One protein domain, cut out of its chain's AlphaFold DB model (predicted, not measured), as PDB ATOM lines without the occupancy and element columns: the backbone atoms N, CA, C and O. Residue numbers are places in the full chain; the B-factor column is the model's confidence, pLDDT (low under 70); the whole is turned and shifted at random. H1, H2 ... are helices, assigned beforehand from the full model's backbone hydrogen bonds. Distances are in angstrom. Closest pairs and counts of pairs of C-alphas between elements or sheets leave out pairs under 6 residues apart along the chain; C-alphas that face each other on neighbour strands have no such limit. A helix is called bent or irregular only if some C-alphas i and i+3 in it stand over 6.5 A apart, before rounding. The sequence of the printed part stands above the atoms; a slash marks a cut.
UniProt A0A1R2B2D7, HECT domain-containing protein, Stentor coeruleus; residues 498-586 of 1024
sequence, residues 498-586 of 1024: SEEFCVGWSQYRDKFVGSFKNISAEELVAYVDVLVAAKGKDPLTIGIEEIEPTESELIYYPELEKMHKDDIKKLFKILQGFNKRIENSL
ATOM      1  N   SER A 498     180.946 186.250 181.758       46.03
ATOM      2  CA  SER A 498     182.055 186.736 180.936       46.03
ATOM      3  C   SER A 498     181.802 188.156 180.405       46.03
ATOM      4  O   SER A 498     180.688 188.502 180.000       46.03
ATOM      5  N   GLU A 499     182.871 188.950 180.348       46.97
ATOM      6  CA  GLU A 499     182.894 190.333 179.851       46.97
ATOM      7  C   GLU A 499     182.397 190.439 178.393       46.97
ATOM      8  O   GLU A 499     181.612 191.325 178.061       46.97
ATOM      9  N   GLU A 500     182.730 189.449 177.551       45.00
ATOM     10  CA  GLU A 500     182.254 189.311 176.163       45.00
ATOM     11  C   GLU A 500     180.722 189.365 176.030       45.00
ATOM     12  O   GLU A 500     180.194 189.932 175.074       45.00
ATOM     13  N   PHE A 501     179.989 188.787 176.989       45.53
ATOM     14  CA  PHE A 501     178.526 188.819 176.984       45.53
ATOM     15  C   PHE A 501     178.010 190.212 177.322       45.53
ATOM     16  O   PHE A 501     177.088 190.680 176.674       45.53
ATOM     17  N   CYS A 502     178.621 190.892 178.294       48.28
ATOM     18  CA  CYS A 502     178.224 192.240 178.704       48.28
ATOM     19  C   CYS A 502     178.378 193.236 177.537       48.28
ATOM     20  O   CYS A 502     177.536 194.107 177.342       48.28
ATOM     21  N   VAL A 503     179.416 193.043 176.712       48.25
ATOM     22  CA  VAL A 503     179.661 193.807 175.477       48.25
ATOM     23  C   VAL A 503     178.717 193.400 174.333       48.25
ATOM     24  O   VAL A 503     178.264 194.259 173.582       48.25
ATOM     25  N   GLY A 504     178.409 192.107 174.181       46.72
ATOM     26  CA  GLY A 504     177.564 191.602 173.092       46.72
ATOM     27  C   GLY A 504     176.050 191.706 173.327       46.72
ATOM     28  O   GLY A 504     175.290 191.750 172.362       46.72
ATOM     29  N   TRP A 505     175.590 191.734 174.581       49.53
ATOM     30  CA  TRP A 505     174.183 191.524 174.949       49.53
ATOM     31  C   TRP A 505     173.216 192.505 174.280       49.53
ATOM     32  O   TRP A 505     172.177 192.083 173.777       49.53
ATOM     33  N   SER A 506     173.596 193.776 174.153       50.97
ATOM     34  CA  SER A 506     172.794 194.812 173.487       50.97
ATOM     35  C   SER A 506     172.549 194.560 171.989       50.97
ATOM     36  O   SER A 506     171.584 195.081 171.439       50.97
ATOM     37  N   GLN A 507     173.366 193.734 171.322       50.06
ATOM     38  CA  GLN A 507     173.125 193.293 169.937       50.06
ATOM     39  C   GLN A 507     172.229 192.049 169.848       50.06
ATOM     40  O   GLN A 507     171.695 191.743 168.780       50.06
ATOM     41  N   TYR A 508     172.081 191.313 170.953       47.78
ATOM     42  CA  TYR A 508     171.360 190.043 170.997       47.78
ATOM     43  C   TYR A 508     170.018 190.122 171.735       47.78
ATOM     44  O   TYR A 508     169.156 189.311 171.410       47.78
ATOM     45  N   ARG A 509     169.799 191.086 172.648       48.91
ATOM     46  CA  ARG A 509     168.597 191.222 173.503       48.91
ATOM     47  C   ARG A 509     167.283 191.024 172.738       48.91
ATOM     48  O   ARG A 509     166.531 190.100 173.043       48.91
ATOM     49  N   ASP A 510     167.033 191.836 171.714       50.03
ATOM     50  CA  ASP A 510     165.763 191.814 170.972       50.03
ATOM     51  C   ASP A 510     165.551 190.491 170.220       50.03
ATOM     52  O   ASP A 510     164.440 189.961 170.158       50.03
ATOM     53  N   LYS A 511     166.639 189.904 169.698       48.12
ATOM     54  CA  LYS A 511     166.610 188.575 169.071       48.12
ATOM     55  C   LYS A 511     166.426 187.460 170.098       48.12
ATOM     56  O   LYS A 511     165.722 186.503 169.811       48.12
ATOM     57  N   PHE A 512     167.002 187.586 171.291       46.88
ATOM     58  CA  PHE A 512     166.848 186.631 172.385       46.88
ATOM     59  C   PHE A 512     165.383 186.567 172.825       46.88
ATOM     60  O   PHE A 512     164.777 185.499 172.782       46.88
ATOM     61  N   VAL A 513     164.784 187.713 173.166       49.72
ATOM     62  CA  VAL A 513     163.377 187.800 173.600       49.72
ATOM     63  C   VAL A 513     162.414 187.397 172.476       49.72
ATOM     64  O   VAL A 513     161.384 186.778 172.744       49.72
ATOM     65  N   GLY A 514     162.750 187.693 171.214       50.34
ATOM     66  CA  GLY A 514     162.000 187.223 170.046       50.34
ATOM     67  C   GLY A 514     162.063 185.703 169.850       50.34
ATOM     68  O   GLY A 514     161.025 185.061 169.699       50.34
ATOM     69  N   SER A 515     163.256 185.105 169.885       46.06
ATOM     70  CA  SER A 515     163.449 183.672 169.627       46.06
ATOM     71  C   SER A 515     163.035 182.773 170.793       46.06
ATOM     72  O   SER A 515     162.484 181.709 170.538       46.06
ATOM     73  N   PHE A 516     163.225 183.182 172.053       48.59
ATOM     74  CA  PHE A 516     162.815 182.391 173.230       48.59
ATOM     75  C   PHE A 516     161.290 182.373 173.442       48.59
ATOM     76  O   PHE A 516     160.774 181.539 174.185       48.59
ATOM     77  N   LYS A 517     160.539 183.253 172.763       48.25
ATOM     78  CA  LYS A 517     159.073 183.155 172.679       48.25
ATOM     79  C   LYS A 517     158.612 181.993 171.790       48.25
ATOM     80  O   LYS A 517     157.528 181.458 172.046       48.25
ATOM     81  N   ASN A 518     159.415 181.592 170.797       56.59
ATOM     82  CA  ASN A 518     159.055 180.582 169.799       56.59
ATOM     83  C   ASN A 518     159.721 179.214 170.036       56.59
ATOM     84  O   ASN A 518     160.769 179.100 170.668       56.59
ATOM     85  N   ILE A 519     159.117 178.167 169.471       69.88
ATOM     86  CA  ILE A 519     159.559 176.768 169.596       69.88
ATOM     87  C   ILE A 519     160.925 176.524 168.915       69.88
ATOM     88  O   ILE A 519     161.666 175.636 169.337       69.88
ATOM     89  N   SER A 520     161.329 177.372 167.956       76.00
ATOM     90  CA  SER A 520     162.620 177.301 167.245       76.00
ATOM     91  C   SER A 520     163.843 177.149 168.164       76.00
ATOM     92  O   SER A 520     164.807 176.478 167.808       76.00
ATOM     93  N   ALA A 521     163.838 177.770 169.350       75.62
ATOM     94  CA  ALA A 521     164.959 177.676 170.287       75.62
ATOM     95  C   ALA A 521     165.028 176.314 171.010       75.62
ATOM     96  O   ALA A 521     166.126 175.838 171.299       75.62
ATOM     97  N   GLU A 522     163.886 175.660 171.249       78.19
ATOM     98  CA  GLU A 522     163.828 174.288 171.779       78.19
ATOM     99  C   GLU A 522     164.226 173.267 170.703       78.19
ATOM    100  O   GLU A 522     164.973 172.323 170.967       78.19
ATOM    101  N   GLU A 523     163.776 173.488 169.462       80.94
ATOM    102  CA  GLU A 523     164.183 172.698 168.299       80.94
ATOM    103  C   GLU A 523     165.689 172.788 168.041       80.94
ATOM    104  O   GLU A 523     166.316 171.763 167.782       80.94
ATOM    105  N   LEU A 524     166.304 173.971 168.181       86.00
ATOM    106  CA  LEU A 524     167.748 174.111 167.984       86.00
ATOM    107  C   LEU A 524     168.566 173.407 169.069       86.00
ATOM    108  O   LEU A 524     169.616 172.852 168.756       86.00
ATOM    109  N   VAL A 525     168.092 173.373 170.319       86.19
ATOM    110  CA  VAL A 525     168.723 172.547 171.362       86.19
ATOM    111  C   VAL A 525     168.627 171.065 171.010       86.19
ATOM    112  O   VAL A 525     169.640 170.377 171.077       86.19
ATOM    113  N   ALA A 526     167.463 170.585 170.559       80.69
ATOM    114  CA  ALA A 526     167.296 169.193 170.144       80.69
ATOM    115  C   ALA A 526     168.178 168.822 168.931       80.69
ATOM    116  O   ALA A 526     168.872 167.807 168.977       80.69
ATOM    117  N   TYR A 527     168.225 169.667 167.893       84.44
ATOM    118  CA  TYR A 527     169.114 169.479 166.742       84.44
ATOM    119  C   TYR A 527     170.589 169.443 167.162       84.44
ATOM    120  O   TYR A 527     171.331 168.554 166.750       84.44
ATOM    121  N   VAL A 528     171.020 170.377 168.018       88.62
ATOM    122  CA  VAL A 528     172.401 170.430 168.516       88.62
ATOM    123  C   VAL A 528     172.733 169.207 169.367       88.62
ATOM    124  O   VAL A 528     173.790 168.623 169.151       88.62
ATOM    125  N   ASP A 529     171.857 168.789 170.285       83.94
ATOM    126  CA  ASP A 529     172.066 167.606 171.131       83.94
ATOM    127  C   ASP A 529     172.254 166.329 170.279       83.94
ATOM    128  O   ASP A 529     173.152 165.531 170.560       83.94
ATOM    129  N   VAL A 530     171.490 166.170 169.187       75.25
ATOM    130  CA  VAL A 530     171.676 165.082 168.204       75.25
ATOM    131  C   VAL A 530     172.994 165.241 167.435       75.25
ATOM    132  O   VAL A 530     173.796 164.308 167.373       75.25
ATOM    133  N   LEU A 531     173.263 166.431 166.889       81.50
ATOM    134  CA  LEU A 531     174.445 166.717 166.072       81.50
ATOM    135  C   LEU A 531     175.759 166.502 166.837       81.50
ATOM    136  O   LEU A 531     176.722 165.971 166.279       81.50
ATOM    137  N   VAL A 532     175.828 166.907 168.110       82.88
ATOM    138  CA  VAL A 532     177.039 166.741 168.932       82.88
ATOM    139  C   VAL A 532     177.210 165.309 169.426       82.88
ATOM    140  O   VAL A 532     178.350 164.853 169.511       82.88
ATOM    141  N   ALA A 533     176.120 164.564 169.655       70.19
ATOM    142  CA  ALA A 533     176.188 163.126 169.901       70.19
ATOM    143  C   ALA A 533     176.736 162.382 168.668       70.19
ATOM    144  O   ALA A 533     177.697 161.619 168.790       70.19
ATOM    145  N   ALA A 534     176.216 162.684 167.472       66.19
ATOM    146  CA  ALA A 534     176.684 162.109 166.212       66.19
ATOM    147  C   ALA A 534     178.138 162.489 165.878       66.19
ATOM    148  O   ALA A 534     178.917 161.643 165.442       66.19
ATOM    149  N   LYS A 535     178.561 163.730 166.154       74.25
ATOM    150  CA  LYS A 535     179.950 164.184 165.943       74.25
ATOM    151  C   LYS A 535     180.919 163.826 167.080       74.25
ATOM    152  O   LYS A 535     182.120 163.998 166.902       74.25
ATOM    153  N   GLY A 536     180.438 163.343 168.230       73.00
ATOM    154  CA  GLY A 536     181.271 163.099 169.419       73.00
ATOM    155  C   GLY A 536     181.901 164.378 169.991       73.00
ATOM    156  O   GLY A 536     183.065 164.372 170.383       73.00
ATOM    157  N   LYS A 537     181.162 165.495 169.973       82.44
ATOM    158  CA  LYS A 537     181.644 166.835 170.353       82.44
ATOM    159  C   LYS A 537     180.924 167.395 171.579       82.44
ATOM    160  O   LYS A 537     179.938 166.844 172.059       82.44
ATOM    161  N   ASP A 538     181.429 168.517 172.081       85.06
ATOM    162  CA  ASP A 538     180.792 169.287 173.145       85.06
ATOM    163  C   ASP A 538     180.003 170.473 172.548       85.06
ATOM    164  O   ASP A 538     180.581 171.247 171.774       85.06
ATOM    165  N   PRO A 539     178.713 170.668 172.885       88.56
ATOM    166  CA  PRO A 539     177.932 171.802 172.394       88.56
ATOM    167  C   PRO A 539     178.464 173.166 172.871       88.56
ATOM    168  O   PRO A 539     178.182 174.177 172.230       88.56
ATOM    169  N   LEU A 540     179.284 173.226 173.928       87.06
ATOM    170  CA  LEU A 540     179.964 174.444 174.384       87.06
ATOM    171  C   LEU A 540     181.233 174.785 173.585       87.06
ATOM    172  O   LEU A 540     181.685 175.931 173.648       87.06
ATOM    173  N   THR A 541     181.812 173.830 172.845       86.38
ATOM    174  CA  THR A 541     183.078 174.026 172.103       86.38
ATOM    175  C   THR A 541     182.957 173.857 170.589       86.38
ATOM    176  O   THR A 541     183.832 174.329 169.863       86.38
ATOM    177  N   ILE A 542     181.878 173.241 170.091       87.88
ATOM    178  CA  ILE A 542     181.624 173.085 168.652       87.88
ATOM    179  C   ILE A 542     181.557 174.447 167.931       87.88
ATOM    180  O   ILE A 542     181.008 175.433 168.441       87.88
ATOM    181  N   GLY A 543     182.160 174.507 166.738       83.94
ATOM    182  CA  GLY A 543     182.245 175.727 165.936       83.94
ATOM    183  C   GLY A 543     180.902 176.131 165.322       83.94
ATOM    184  O   GLY A 543     180.109 175.279 164.935       83.94
ATOM    185  N   ILE A 544     180.665 177.439 165.168       84.25
ATOM    186  CA  ILE A 544     179.432 177.966 164.548       84.25
ATOM    187  C   ILE A 544     179.247 177.473 163.103       84.25
ATOM    188  O   ILE A 544     178.129 177.187 162.687       84.25
ATOM    189  N   GLU A 545     180.344 177.295 162.364       85.88
ATOM    190  CA  GLU A 545     180.312 176.787 160.988       85.88
ATOM    191  C   GLU A 545     179.998 175.290 160.896       85.88
ATOM    192  O   GLU A 545     179.683 174.800 159.820       85.88
ATOM    193  N   GLU A 546     180.032 174.560 162.014       87.38
ATOM    194  CA  GLU A 546     179.604 173.160 162.058       87.38
ATOM    195  C   GLU A 546     178.093 172.997 162.261       87.38
ATOM    196  O   GLU A 546     177.597 171.870 162.162       87.38
ATOM    197  N   ILE A 547     177.387 174.095 162.560       90.12
ATOM    198  CA  ILE A 547     175.929 174.169 162.677       90.12
ATOM    199  C   ILE A 547     175.372 174.582 161.314       90.12
ATOM    200  O   ILE A 547     175.053 175.744 161.055       90.12
ATOM    201  N   GLU A 548     175.305 173.609 160.414       86.44
ATOM    202  CA  GLU A 548     174.719 173.757 159.087       86.44
ATOM    203  C   GLU A 548     173.739 172.603 158.835       86.44
ATOM    204  O   GLU A 548     174.139 171.577 158.287       86.44
ATOM    205  N   PRO A 549     172.465 172.752 159.246       83.25
ATOM    206  CA  PRO A 549     171.458 171.736 158.990       83.25
ATOM    207  C   PRO A 549     171.155 171.622 157.490       83.25
ATOM    208  O   PRO A 549     171.081 172.616 156.753       83.25
ATOM    209  N   THR A 550     170.976 170.384 157.047       80.19
ATOM    210  CA  THR A 550     170.479 170.013 155.722       80.19
ATOM    211  C   THR A 550     168.954 170.074 155.676       80.19
ATOM    212  O   THR A 550     168.281 169.925 156.694       80.19
ATOM    213  N   GLU A 551     168.386 170.232 154.479       72.44
ATOM    214  CA  GLU A 551     166.929 170.194 154.267       72.44
ATOM    215  C   GLU A 551     166.319 168.883 154.803       72.44
ATOM    216  O   GLU A 551     165.285 168.902 155.460       72.44
ATOM    217  N   SER A 552     167.019 167.756 154.637       67.19
ATOM    218  CA  SER A 552     166.639 166.446 155.182       67.19
ATOM    219  C   SER A 552     166.632 166.348 156.714       67.19
ATOM    220  O   SER A 552     165.892 165.529 157.255       67.19
ATOM    221  N   GLU A 553     167.436 167.146 157.421       70.88
ATOM    222  CA  GLU A 553     167.399 167.225 158.890       70.88
ATOM    223  C   GLU A 553     166.293 168.177 159.367       70.88
ATOM    224  O   GLU A 553     165.645 167.904 160.375       70.88
ATOM    225  N   LEU A 554     166.041 169.272 158.637       74.69
ATOM    226  CA  LEU A 554     165.055 170.297 159.008       74.69
ATOM    227  C   LEU A 554     163.600 169.804 158.984       74.69
ATOM    228  O   LEU A 554     162.779 170.358 159.707       74.69
ATOM    229  N   ILE A 555     163.293 168.721 158.262       65.38
ATOM    230  CA  ILE A 555     161.970 168.060 158.273       65.38
ATOM    231  C   ILE A 555     161.515 167.690 159.701       65.38
ATOM    232  O   ILE A 555     160.319 167.692 159.992       65.38
ATOM    233  N   TYR A 556     162.451 167.404 160.613       63.44
ATOM    234  CA  TYR A 556     162.158 167.070 162.015       63.44
ATOM    235  C   TYR A 556     162.041 168.301 162.938       63.44
ATOM    236  O   TYR A 556     161.761 168.152 164.130       63.44
ATOM    237  N   TYR A 557     162.247 169.509 162.398       77.19
ATOM    238  CA  TYR A 557     162.296 170.782 163.123       77.19
ATOM    239  C   TYR A 557     161.541 171.886 162.343       77.19
ATOM    240  O   TYR A 557     162.169 172.763 161.736       77.19
ATOM    241  N   PRO A 558     160.191 171.855 162.311       74.06
ATOM    242  CA  PRO A 558     159.394 172.715 161.430       74.06
ATOM    243  C   PRO A 558     159.479 174.219 161.722       74.06
ATOM    244  O   PRO A 558     159.115 175.024 160.865       74.06
ATOM    245  N   GLU A 559     159.929 174.640 162.907       80.88
ATOM    246  CA  GLU A 559     160.194 176.051 163.203       80.88
ATOM    247  C   GLU A 559     161.632 176.472 162.859       80.88
ATOM    248  O   GLU A 559     161.866 177.663 162.646       80.88
ATOM    249  N   LEU A 560     162.578 175.533 162.742       82.25
ATOM    250  CA  LEU A 560     163.890 175.777 162.128       82.25
ATOM    251  C   LEU A 560     163.840 175.777 160.600       82.25
ATOM    252  O   LEU A 560     164.543 176.576 159.986       82.25
ATOM    253  N   GLU A 561     163.004 174.941 159.976       82.50
ATOM    254  CA  GLU A 561     162.809 174.920 158.515       82.50
ATOM    255  C   GLU A 561     162.402 176.306 157.974       82.50
ATOM    256  O   GLU A 561     162.828 176.732 156.901       82.50
ATOM    257  N   LYS A 562     161.634 177.057 158.771       83.12
ATOM    258  CA  LYS A 562     161.170 178.422 158.474       83.12
ATOM    259  C   LYS A 562     162.239 179.505 158.690       83.12
ATOM    260  O   LYS A 562     161.995 180.667 158.362       83.12
ATOM    261  N   MET A 563     163.404 179.173 159.257       83.12
ATOM    262  CA  MET A 563     164.468 180.129 159.580       83.12
ATOM    263  C   MET A 563     165.580 180.159 158.526       83.12
ATOM    264  O   MET A 563     166.037 179.138 158.021       83.12
ATOM    265  N   HIS A 564     166.113 181.354 158.257       83.19
ATOM    266  CA  HIS A 564     167.324 181.488 157.449       83.19
ATOM    267  C   HIS A 564     168.544 180.911 158.192       83.19
ATOM    268  O   HIS A 564     168.734 181.197 159.379       83.19
ATOM    269  N   LYS A 565     169.409 180.161 157.490       81.56
ATOM    270  CA  LYS A 565     170.585 179.473 158.069       81.56
ATOM    271  C   LYS A 565     171.463 180.376 158.944       81.56
ATOM    272  O   LYS A 565     171.896 179.959 160.016       81.56
ATOM    273  N   ASP A 566     171.679 181.629 158.541       76.56
ATOM    274  CA  ASP A 566     172.468 182.578 159.338       76.56
ATOM    275  C   ASP A 566     171.829 182.898 160.694       76.56
ATOM    276  O   ASP A 566     172.536 183.125 161.673       76.56
ATOM    277  N   ASP A 567     170.499 182.963 160.779       76.75
ATOM    278  CA  ASP A 567     169.799 183.245 162.033       76.75
ATOM    279  C   ASP A 567     169.690 181.996 162.920       76.75
ATOM    280  O   ASP A 567     169.743 182.140 164.140       76.75
ATOM    281  N   ILE A 568     169.716 180.785 162.344       82.12
ATOM    282  CA  ILE A 568     169.984 179.540 163.092       82.12
ATOM    283  C   ILE A 568     171.394 179.595 163.712       82.12
ATOM    284  O   ILE A 568     171.543 179.405 164.919       82.12
ATOM    285  N   LYS A 569     172.430 179.948 162.934       80.44
ATOM    286  CA  LYS A 569     173.812 180.112 163.436       80.44
ATOM    287  C   LYS A 569     173.924 181.175 164.545       80.44
ATOM    288  O   LYS A 569     174.626 180.961 165.537       80.44
ATOM    289  N   LYS A 570     173.200 182.298 164.434       71.62
ATOM    290  CA  LYS A 570     173.124 183.340 165.484       71.62
ATOM    291  C   LYS A 570     172.411 182.832 166.746       71.62
ATOM    292  O   LYS A 570     172.925 183.030 167.846       71.62
ATOM    293  N   LEU A 571     171.272 182.147 166.601       72.62
ATOM    294  CA  LEU A 571     170.522 181.570 167.725       72.62
ATOM    295  C   LEU A 571     171.329 180.479 168.445       72.62
ATOM    296  O   LEU A 571     171.332 180.428 169.674       72.62
ATOM    297  N   PHE A 572     172.106 179.679 167.709       81.75
ATOM    298  CA  PHE A 572     173.047 178.734 168.303       81.75
ATOM    299  C   PHE A 572     174.088 179.437 169.181       81.75
ATOM    300  O   PHE A 572     174.313 179.010 170.311       81.75
ATOM    301  N   LYS A 573     174.706 180.532 168.714       73.81
ATOM    302  CA  LYS A 573     175.687 181.269 169.529       73.81
ATOM    303  C   LYS A 573     175.083 181.857 170.802       73.81
ATOM    304  O   LYS A 573     175.745 181.839 171.840       73.81
ATOM    305  N   ILE A 574     173.830 182.301 170.742       65.88
ATOM    306  CA  ILE A 574     173.057 182.722 171.917       65.88
ATOM    307  C   ILE A 574     172.891 181.553 172.908       65.88
ATOM    308  O   ILE A 574     173.259 181.686 174.077       65.88
ATOM    309  N   LEU A 575     172.417 180.391 172.445       72.69
ATOM    310  CA  LEU A 575     172.230 179.193 173.278       72.69
ATOM    311  C   LEU A 575     173.554 178.668 173.860       72.69
ATOM    312  O   LEU A 575     173.607 178.307 175.034       72.69
ATOM    313  N   GLN A 576     174.637 178.681 173.079       76.62
ATOM    314  CA  GLN A 576     175.982 178.294 173.519       76.62
ATOM    315  C   GLN A 576     176.506 179.230 174.622       76.62
ATOM    316  O   GLN A 576     177.039 178.763 175.630       76.62
ATOM    317  N   GLY A 577     176.304 180.545 174.470       64.25
ATOM    318  CA  GLY A 577     176.666 181.547 175.475       64.25
ATOM    319  C   GLY A 577     175.864 181.428 176.776       64.25
ATOM    320  O   GLY A 577     176.437 181.574 177.854       64.25
ATOM    321  N   PHE A 578     174.566 181.115 176.682       67.38
ATOM    322  CA  PHE A 578     173.687 180.834 177.824       67.38
ATOM    323  C   PHE A 578     174.122 179.569 178.581       67.38
ATOM    324  O   PHE A 578     174.366 179.614 179.787       67.38
ATOM    325  N   ASN A 579     174.299 178.450 177.876       77.12
ATOM    326  CA  ASN A 579     174.596 177.155 178.492       77.12
ATOM    327  C   ASN A 579     175.921 177.140 179.274       77.12
ATOM    328  O   ASN A 579     175.966 176.605 180.380       77.12
ATOM    329  N   LYS A 580     176.963 177.815 178.769       67.69
ATOM    330  CA  LYS A 580     178.274 177.948 179.442       67.69
ATOM    331  C   LYS A 580     178.204 178.638 180.822       67.69
ATOM    332  O   LYS A 580     179.121 178.520 181.632       67.69
ATOM    333  N   ARG A 581     177.115 179.363 181.108       64.25
ATOM    334  CA  ARG A 581     176.847 180.024 182.404       64.25
ATOM    335  C   ARG A 581     176.072 179.111 183.345       64.25
ATOM    336  O   ARG A 581     176.422 178.982 184.518       64.25
ATOM    337  N   ILE A 582     175.052 178.443 182.806       66.62
ATOM    338  CA  ILE A 582     174.250 177.455 183.531       66.62
ATOM    339  C   ILE A 582     175.135 176.309 184.035       66.62
ATOM    340  O   ILE A 582     175.026 175.933 185.196       66.62
ATOM    341  N   GLU A 583     176.079 175.824 183.223       68.44
ATOM    342  CA  GLU A 583     177.086 174.816 183.606       68.44
ATOM    343  C   GLU A 583     177.728 175.092 184.981       68.44
ATOM    344  O   GLU A 583     177.805 174.205 185.830       68.44
ATOM    345  N   ASN A 584     178.128 176.344 185.219       55.50
ATOM    346  CA  ASN A 584     178.875 176.769 186.404       55.50
ATOM    347  C   ASN A 584     177.981 177.235 187.573       55.50
ATOM    348  O   ASN A 584     178.497 177.681 188.599       55.50
ATOM    349  N   SER A 585     176.655 177.122 187.437       55.03
ATOM    350  CA  SER A 585     175.664 177.563 188.432       55.03
ATOM    351  C   SER A 585     174.547 176.549 188.722       55.03
ATOM    352  O   SER A 585     173.849 176.696 189.721       55.03
ATOM    353  N   LEU A 586     174.397 175.481 187.929       61.84
ATOM    354  CA  LEU A 586     173.296 174.504 188.030       61.84
ATOM    355  C   LEU A 586     173.195 173.794 189.397       61.84
ATOM    356  O   LEU A 586     172.121 173.337 189.770       61.84
TER     357      LEU A 586
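What this domain is: This is residues 498 to 586 of the 1024 residues of the protein "HECT domain-containing protein" of Stentor coeruleus (UniProt A0A1R2B2D7). A long helix, H5, runs through the middle, with kinked H1 on one side and H2 on the other, about perpendicular to H5. Short H4 packs on the beginning of H2, with short H3 beyond. The all-helix printed part has 89 residues, five named helices in order H1 to H5 and no named strand; it is compact, radius of gyration of the C-alphas 13.0 A, spans 38 by 29 by 23 A.

Where its parts are: H5, residues 565 to 582, is 25.8 A long, ending at C-alpha (174.250, 177.455, 183.531). H1, residues 499 to 516, 22.6 A, begins at C-alpha (182.894, 190.333, 179.851); it is irregular, C-alphas 507 and 510 being 7.6 A apart, with a kink of 78 degrees near residue 507. H2 is residues 520 to 535, 21.8 A; H3 551 to 554, 5.1 A; H4 558 to 561, 5.0 A.

How they stand to each other: H5, with residues 571 to 577 alone, touches H1 at a steep tilt of 62 degrees, opposite ways; closest C-alphas Phe 512 and Ile 574, 7.4 A. H5, with residues 568 to 575 alone, touches residues 521 to 525 of H2, about perpendicular at 82 degrees; closest C-alphas Leu 524 and Phe 572, 7.0 A. H2, with residues 520 to 524 alone, touches H4; closest C-alphas Ser 520 and Glu 559, 4.9 A. H3 and H4 only just touch, only at the corner, with 3 pairs of C-alphas within 8 A. Every O i to N i+4 pair is within hydrogen-bond range in H2, 13 of 14 in H5 and 9 of 14 in H1; H3 and H4 are too short for one.

The domain as a whole: The farthest C-alphas, Glu 499 and Ser 552, are 38.0 A apart. The printed part has no cut; the link H2 to H3 is long. Mean pLDDT is 48 in H1.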